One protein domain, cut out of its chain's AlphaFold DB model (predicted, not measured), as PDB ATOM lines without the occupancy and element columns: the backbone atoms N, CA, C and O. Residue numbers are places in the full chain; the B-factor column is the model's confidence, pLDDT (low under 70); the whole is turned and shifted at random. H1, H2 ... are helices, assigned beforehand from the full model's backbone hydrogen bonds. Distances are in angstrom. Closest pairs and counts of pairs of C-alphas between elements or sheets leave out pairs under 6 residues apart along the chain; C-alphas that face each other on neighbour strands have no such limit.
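This is residues 76 to 133 of the 133 residues of an uncharacterized protein of Fervidicella metallireducens AeB (UniProt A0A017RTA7). Four helices follow one another along a flat, open U with an empty middle: H1 and H2 make one side, H3 runs along the base, and H4 makes the other side. Helices meet only at the corners near their links, no core is formed, and the last residues, 125 to 133, stick out beyond H4 as a free tail. The printed part has 58 residues with four named helices, in the order H1, H2, H3, H4, and no named strand; the class is all helix. The whole is extended, with a radius of gyration of the C-alphas of 17.3 A, and spans 47 by 33 by 13 A.

The printed part begins with H1, residues 76 to 84, whose first C-alpha, of Lys 76, is at (213.175, 113.590, 216.171); H1 is 12.4 A long from first to last C-alpha. H2, residues 89 to 94, is 8.4 A long. H3, residues 97 to 108, is 16.0 A long and starts with C-alpha 97 at (223.027, 121.791, 195.361). H4, residues 110 to 121, is 16.3 A long and ends with C-alpha 121 at (196.634, 125.453, 203.335). Residues 122 to 133 hold no named element.

H1 and H2 only just touch, with 3 pairs of C-alphas within 8 A, and they touch only at the corner by their link. Their closest C-alphas are those of Asp 82 and Leu 90, 6.0 A apart. Their lines stand at a steep tilt of 56 degrees, and they run opposite ways. H2 and H3 meet only through their link, residues 95 and 96. H3 and H4 only just touch, with 3 pairs of C-alphas within 8 A, again only at the corner, H3 with residues 106 to 107 alone and H4 with residues 112 to 113 alone. Their closest C-alphas are those of His 106 and His 112, 5.1 A apart, and their lines are about perpendicular at 88 degrees. H1 is apart from H3 and from H4, and H2 is apart from H4. In H1, H2, H3 and H4 every O i to N i+4 pair is within hydrogen-bond range.

The two C-alphas farthest apart are those of Lys 87 and Lys 133, 48.9 A. The printed part has no cut, and the links H1 to H2, H2 to H3 and H3 to H4 are tight. Residues 117 to 123, of which 117 to 121 belong to H4, stand free, and so do residues 125 to 133. Without these stretches the body has 42 residues and spans 39 by 25 by 11 A. Lys 133, with its C-alpha at (179.987, 109.107, 203.432), is the chain's last residue. The mean pLDDT of the printed part is 84.8, and residues 124 to 133 are under 70.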
ATOM      1  N   LYS A  76     212.331 113.122 215.049       86.56
ATOM      2  CA  LYS A  76     213.175 113.590 216.171       86.56
ATOM      3  C   LYS A  76     214.442 112.750 216.387       86.56
ATOM      4  O   LYS A  76     215.470 113.299 216.780       86.56
ATOM      5  N   TRP A  77     214.357 111.438 216.167       89.56
ATOM      6  CA  TRP A  77     215.473 110.503 216.331       89.56
ATOM      7  C   TRP A  77     216.476 110.574 215.181       89.56
ATOM      8  O   TRP A  77     217.665 110.736 215.442       89.56
ATOM      9  N   LEU A  78     216.012 110.573 213.927       87.62
ATOM     10  CA  LEU A  78     216.882 110.750 212.760       87.62
ATOM     11  C   LEU A  78     217.627 112.086 212.809       87.62
ATOM     12  O   LEU A  78     218.832 112.121 212.579       87.62
ATOM     13  N   SER A  79     216.954 113.177 213.186       86.56
ATOM     14  CA  SER A  79     217.611 114.484 213.322       86.56
ATOM     15  C   SER A  79     218.663 114.523 214.436       86.56
ATOM     16  O   SER A  79     219.613 115.302 214.349       86.56
ATOM     17  N   ARG A  80     218.492 113.728 215.503       87.19
ATOM     18  CA  ARG A  80     219.484 113.594 216.582       87.19
ATOM     19  C   ARG A  80     220.674 112.760 216.128       87.19
ATOM     20  O   ARG A  80     221.804 113.211 216.284       87.19
ATOM     21  N   VAL A  81     220.419 111.595 215.535       90.19
ATOM     22  CA  VAL A  81     221.457 110.716 214.982       90.19
ATOM     23  C   VAL A  81     222.305 111.471 213.965       90.19
ATOM     24  O   VAL A  81     223.526 111.495 214.091       90.19
ATOM     25  N   ASP A  82     221.676 112.172 213.023       90.06
ATOM     26  CA  ASP A  82     222.408 112.938 212.018       90.06
ATOM     27  C   ASP A  82     223.304 114.010 212.653       90.06
ATOM     28  O   ASP A  82     224.466 114.155 212.291       90.06
ATOM     29  N   ARG A  83     222.800 114.721 213.667       87.31
ATOM     30  CA  ARG A  83     223.543 115.787 214.349       87.31
ATOM     31  C   ARG A  83     224.739 115.267 215.145       87.31
ATOM     32  O   ARG A  83     225.818 115.839 215.037       87.31
ATOM     33  N   TYR A  84     224.535 114.236 215.963       90.62
ATOM     34  CA  TYR A  84     225.544 113.776 216.920       90.62
ATOM     35  C   TYR A  84     226.488 112.723 216.337       90.62
ATOM     36  O   TYR A  84     227.669 112.732 216.668       90.62
ATOM     37  N   LEU A  85     225.994 111.840 215.462       89.75
ATOM     38  CA  LEU A  85     226.775 110.723 214.923       89.75
ATOM     39  C   LEU A  85     227.309 111.008 213.519       89.75
ATOM     40  O   LEU A  85     228.442 110.655 213.213       89.75
ATOM     41  N   LEU A  86     226.524 111.681 212.675       88.38
ATOM     42  CA  LEU A  86     226.870 111.888 211.262       88.38
ATOM     43  C   LEU A  86     227.247 113.339 210.939       88.38
ATOM     44  O   LEU A  86     227.470 113.670 209.778       88.38
ATOM     45  N   LYS A  87     227.349 114.202 211.960       87.19
ATOM     46  CA  LYS A  87     227.751 115.617 211.857       87.19
ATOM     47  C   LYS A  87     226.975 116.402 210.780       87.19
ATOM     48  O   LYS A  87     227.520 117.291 210.125       87.19
ATOM     49  N   GLY A  88     225.696 116.066 210.589       85.12
ATOM     50  CA  GLY A  88     224.796 116.693 209.616       85.12
ATOM     51  C   GLY A  88     224.946 116.190 208.176       85.12
ATOM     52  O   GLY A  88     224.406 116.810 207.256       85.12
ATOM     53  N   ASN A  89     225.698 115.110 207.942       88.62
ATOM     54  CA  ASN A  89     225.945 114.601 206.595       88.62
ATOM     55  C   ASN A  89     224.691 114.022 205.929       88.62
ATOM     56  O   ASN A  89     224.558 114.164 204.715       88.62
ATOM     57  N   LEU A  90     223.744 113.425 206.665       91.19
ATOM     58  CA  LEU A  90     222.498 112.939 206.056       91.19
ATOM     59  C   LEU A  90     221.672 114.099 205.515       91.19
ATOM     60  O   LEU A  90     221.179 114.031 204.388       91.19
ATOM     61  N   LEU A  91     221.536 115.172 206.299       91.00
ATOM     62  CA  LEU A  91     220.817 116.363 205.868       91.00
ATOM     63  C   LEU A  91     221.493 117.008 204.651       91.00
ATOM     64  O   LEU A  91     220.813 117.314 203.673       91.00
ATOM     65  N   LYS A  92     222.825 117.156 204.672       90.31
ATOM     66  CA  LYS A  92     223.602 117.707 203.546       90.31
ATOM     67  C   LYS A  92     223.478 116.858 202.281       90.31
ATOM     68  O   LYS A  92     223.293 117.403 201.197       90.31
ATOM     69  N   ASN A  93     223.520 115.534 202.411       91.50
ATOM     70  CA  ASN A  93     223.380 114.626 201.272       91.50
ATOM     71  C   ASN A  93     221.962 114.660 200.689       91.50
ATOM     72  O   ASN A  93     221.797 114.652 199.467       91.50
ATOM     73  N   LYS A  94     220.936 114.751 201.546       92.06
ATOM     74  CA  LYS A  94     219.540 114.901 201.114       92.06
ATOM     75  C   LYS A  94     219.316 116.212 200.356       92.06
ATOM     76  O   LYS A  94     218.619 116.219 199.340       92.06
ATOM     77  N   TYR A  95     219.929 117.297 200.820       94.12
ATOM     78  CA  TYR A  95     219.851 118.619 200.203       94.12
ATOM     79  C   TYR A  95     221.138 118.989 199.474       94.12
ATOM     80  O   TYR A  95     221.826 119.948 199.817       94.12
ATOM     81  N   ASN A  96     221.442 118.237 198.419       93.50
ATOM     82  CA  ASN A  96     222.506 118.623 197.502       93.50
ATOM     83  C   ASN A  96     222.170 119.939 196.767       93.50
ATOM     84  O   ASN A  96     221.027 120.406 196.759       93.50
ATOM     85  N   LYS A  97     223.164 120.515 196.082       94.62
ATOM     86  CA  LYS A  97     223.027 121.791 195.361       94.62
ATOM     87  C   LYS A  97     221.808 121.838 194.428       94.62
ATOM     88  O   LYS A  97     221.117 122.847 194.393       94.62
ATOM     89  N   LYS A  98     221.507 120.748 193.710       95.69
ATOM     90  CA  LYS A  98     220.350 120.686 192.798       95.69
ATOM     91  C   LYS A  98     219.025 120.788 193.556       95.69
ATOM     92  O   LYS A  98     218.139 121.522 193.137       95.69
ATOM     93  N   LYS A  99     218.891 120.074 194.677       94.81
ATOM     94  CA  LYS A  99     217.692 120.123 195.528       94.81
ATOM     95  C   LYS A  99     217.525 121.491 196.190       94.81
ATOM     96  O   LYS A  99     216.411 121.998 196.220       94.81
ATOM     97  N   LEU A 100     218.614 122.095 196.666       95.62
ATOM     98  CA  LEU A 100     218.588 123.448 197.229       95.62
ATOM     99  C   LEU A 100     218.148 124.483 196.190       95.62
ATOM    100  O   LEU A 100     217.269 125.284 196.483       95.62
ATOM    101  N   LEU A 101     218.686 124.413 194.968       96.25
ATOM    102  CA  LEU A 101     218.268 125.281 193.864       96.25
ATOM    103  C   LEU A 101     216.790 125.095 193.510       96.25
ATOM    104  O   LEU A 101     216.096 126.074 193.273       96.25
ATOM    105  N   ALA A 102     216.281 123.860 193.512       95.19
ATOM    106  CA  ALA A 102     214.858 123.624 193.279       95.19
ATOM    107  C   ALA A 102     213.986 124.286 194.362       95.19
ATOM    108  O   ALA A 102     213.019 124.965 194.036       95.19
ATOM    109  N   ILE A 103     214.358 124.142 195.641       94.88
ATOM    110  CA  ILE A 103     213.658 124.801 196.755       94.88
ATOM    111  C   ILE A 103     213.710 126.323 196.594       94.88
ATOM    112  O   ILE A 103     212.676 126.974 196.708       94.88
ATOM    113  N   GLN A 104     214.883 126.881 196.291       95.75
ATOM    114  CA  GLN A 104     215.052 128.311 196.049       95.75
ATOM    115  C   GLN A 104     214.144 128.792 194.914       95.75
ATOM    116  O   GLN A 104     213.374 129.721 195.118       95.75
ATOM    117  N   ASN A 105     214.146 128.108 193.768       94.56
ATOM    118  CA  ASN A 105     213.303 128.459 192.626       94.56
ATOM    119  C   ASN A 105     211.808 128.412 192.965       94.56
ATOM    120  O   ASN A 105     211.054 129.265 192.502       94.56
ATOM    121  N   HIS A 106     211.362 127.440 193.768       95.12
ATOM    122  CA  HIS A 106     209.974 127.389 194.232       95.12
ATOM    123  C   HIS A 106     209.624 128.548 195.166       95.12
ATOM    124  O   HIS A 106     208.498 129.028 195.133       95.12
ATOM    125  N   VAL A 107     210.570 128.991 195.999       94.44
ATOM    126  CA  VAL A 107     210.367 130.110 196.925       94.44
ATOM    127  C   VAL A 107     210.478 131.457 196.222       94.44
ATOM    128  O   VAL A 107     209.764 132.363 196.621       94.44
ATOM    129  N   GLU A 108     211.328 131.618 195.207       94.81
ATOM    130  CA  GLU A 108     211.533 132.876 194.475       94.81
ATOM    131  C   GLU A 108     210.459 133.105 193.403       94.81
ATOM    132  O   GLU A 108     209.905 134.203 193.317       94.81
ATOM    133  N   CYS A 109     210.105 132.069 192.636       97.00
ATOM    134  CA  CYS A 109     209.069 132.151 191.610       97.00
ATOM    135  C   CYS A 109     207.683 132.274 192.252       97.00
ATOM    136  O   CYS A 109     207.211 131.351 192.915       97.00
ATOM    137  N   GLU A 110     207.020 133.406 192.022       94.88
ATOM    138  CA  GLU A 110     205.727 133.733 192.625       94.88
ATOM    139  C   GLU A 110     204.649 132.687 192.362       94.88
ATOM    140  O   GLU A 110     204.075 132.170 193.317       94.88
ATOM    141  N   ALA A 111     204.483 132.267 191.108       95.12
ATOM    142  CA  ALA A 111     203.508 131.244 190.743       95.12
ATOM    143  C   ALA A 111     203.737 129.911 191.486       95.12
ATOM    144  O   ALA A 111     202.795 129.299 191.985       95.12
ATOM    145  N   HIS A 112     204.993 129.457 191.609       95.50
ATOM    146  CA  HIS A 112     205.298 128.234 192.358       95.50
ATOM    147  C   HIS A 112     205.071 128.405 193.862       95.50
ATOM    148  O   HIS A 112     204.527 127.503 194.502       95.50
ATOM    149  N   ARG A 113     205.475 129.545 194.427       95.56
ATOM    150  CA  ARG A 113     205.300 129.861 195.847       95.56
ATOM    151  C   ARG A 113     203.823 129.854 196.221       95.56
ATOM    152  O   ARG A 113     203.448 129.204 197.194       95.56
ATOM    153  N   GLU A 114     202.993 130.536 195.442       95.12
ATOM    154  CA  GLU A 114     201.547 130.584 195.649       95.12
ATOM    155  C   GLU A 114     200.912 129.203 195.522       95.12
ATOM    156  O   GLU A 114     200.166 128.799 196.413       95.12
ATOM    157  N   LEU A 115     201.269 128.437 194.487       94.19
ATOM    158  CA  LEU A 115     200.761 127.080 194.291       94.19
ATOM    159  C   LEU A 115     201.079 126.166 195.487       94.19
ATOM    160  O   LEU A 115     200.196 125.465 195.987       94.19
ATOM    161  N   VAL A 116     202.323 126.196 195.983       93.50
ATOM    162  CA  VAL A 116     202.723 125.425 197.172       93.50
ATOM    163  C   VAL A 116     201.940 125.880 198.404       93.50
ATOM    164  O   VAL A 116     201.456 125.035 199.158       93.50
ATOM    165  N   LEU A 117     201.778 127.189 198.615       94.44
ATOM    166  CA  LEU A 117     201.027 127.717 199.757       94.44
ATOM    167  C   LEU A 117     199.543 127.325 199.707       94.44
ATOM    168  O   LEU A 117     199.019 126.884 200.727       94.44
ATOM    169  N   CYS A 118     198.890 127.415 198.546       94.69
ATOM    170  CA  CYS A 118     197.497 126.985 198.364       94.69
ATOM    171  C   CYS A 118     197.329 125.493 198.698       94.69
ATOM    172  O   CYS A 118     196.428 125.106 199.447       94.69
ATOM    173  N   GLY A 119     198.246 124.648 198.205       93.06
ATOM    174  CA  GLY A 119     198.258 123.215 198.507       93.06
ATOM    175  C   GLY A 119     198.455 122.913 199.997       93.06
ATOM    176  O   GLY A 119     197.725 122.099 200.559       93.06
ATOM    177  N   LEU A 120     199.390 123.602 200.662       91.00
ATOM    178  CA  LEU A 120     199.666 123.423 202.096       91.00
ATOM    179  C   LEU A 120     198.522 123.898 202.997       91.00
ATOM    180  O   LEU A 120     198.256 123.272 204.021       91.00
ATOM    181  N   LYS A 121     197.832 124.979 202.624       93.81
ATOM    182  CA  LYS A 121     196.634 125.453 203.335       93.81
ATOM    183  C   LYS A 121     195.428 124.532 203.137       93.81
ATOM    184  O   LYS A 121     194.450 124.642 203.870       93.81
ATOM    185  N   GLY A 122     195.498 123.618 202.168       84.38
ATOM    186  CA  GLY A 122     194.405 122.711 201.841       84.38
ATOM    187  C   GLY A 122     193.252 123.389 201.103       84.38
ATOM    188  O   GLY A 122     192.180 122.794 201.030       84.38
ATOM    189  N   GLU A 123     193.469 124.576 200.525       75.31
ATOM    190  CA  GLU A 123     192.474 125.322 199.732       75.31
ATOM    191  C   GLU A 123     192.078 124.558 198.451       75.31
ATOM    192  O   GLU A 123     190.982 124.725 197.932       75.31
ATOM    193  N   ILE A 124     192.931 123.630 197.999       65.50
ATOM    194  CA  ILE A 124     192.664 122.703 196.884       65.50
ATOM    195  C   ILE A 124     191.803 121.499 197.338       65.50
ATOM    196  O   ILE A 124     191.085 120.899 196.545       65.50
ATOM    197  N   ASN A 125     191.831 121.150 198.632       56.78
ATOM    198  CA  ASN A 125     191.179 119.957 199.197       56.78
ATOM    199  C   ASN A 125     189.857 120.253 199.931       56.78
ATOM    200  O   ASN A 125     189.211 119.324 200.429       56.78
ATOM    201  N   SER A 126     189.446 121.518 200.041       55.50
ATOM    202  CA  SER A 126     188.174 121.910 200.669       55.50
ATOM    203  C   SER A 126     186.934 121.532 199.848       55.50
ATOM    204  O   SER A 126     185.850 121.433 200.419       55.50
ATOM    205  N   GLU A 127     187.079 121.245 198.552       54.34
ATOM    206  CA  GLU A 127     185.967 120.815 197.687       54.34
ATOM    207  C   GLU A 127     185.852 119.283 197.547       54.34
ATOM    208  O   GLU A 127     184.758 118.767 197.335       54.34
ATOM    209  N   GLY A 128     186.938 118.529 197.763       49.84
ATOM    210  CA  GLY A 128     186.974 117.069 197.562       49.84
ATOM    211  C   GLY A 128     186.499 116.207 198.741       49.84
ATOM    212  O   GLY A 128     186.182 115.038 198.556       49.84
ATOM    213  N   ARG A 129     186.398 116.754 199.962       48.53
ATOM    214  CA  ARG A 129     185.994 115.998 201.174       48.53
ATOM    215  C   ARG A 129     184.480 115.934 201.433       48.53
ATOM    216  O   ARG A 129     184.064 115.579 202.532       48.53
ATOM    217  N   LYS A 130     183.643 116.279 200.448       50.16
ATOM    218  CA  LYS A 130     182.172 116.176 200.555       50.16
ATOM    219  C   LYS A 130     181.582 114.860 200.022       50.16
ATOM    220  O   LYS A 130     180.382 114.668 200.176       50.16
ATOM    221  N   PHE A 131     182.388 113.953 199.463       46.25
ATOM    222  CA  PHE A 131     181.898 112.739 198.784       46.25
ATOM    223  C   PHE A 131     182.441 111.412 199.340       46.25
ATOM    224  O   PHE A 131     182.495 110.424 198.621       46.25
ATOM    225  N   GLU A 132     182.795 111.361 200.625       45.56
ATOM    226  CA  GLU A 132     183.010 110.086 201.326       45.56
ATOM    227  C   GLU A 132     182.137 110.055 202.591       45.56
ATOM    228  O   GLU A 132     182.561 110.430 203.685       45.56
ATOM    229  N   LYS A 133     180.874 109.664 202.406       38.69
ATOM    230  CA  LYS A 133     179.987 109.107 203.432       38.69
ATOM    231  C   LYS A 133     179.260 107.911 202.844       38.69
ATOM    232  O   LYS A 133     178.838 108.029 201.674       38.69
TER     233      LYS A 133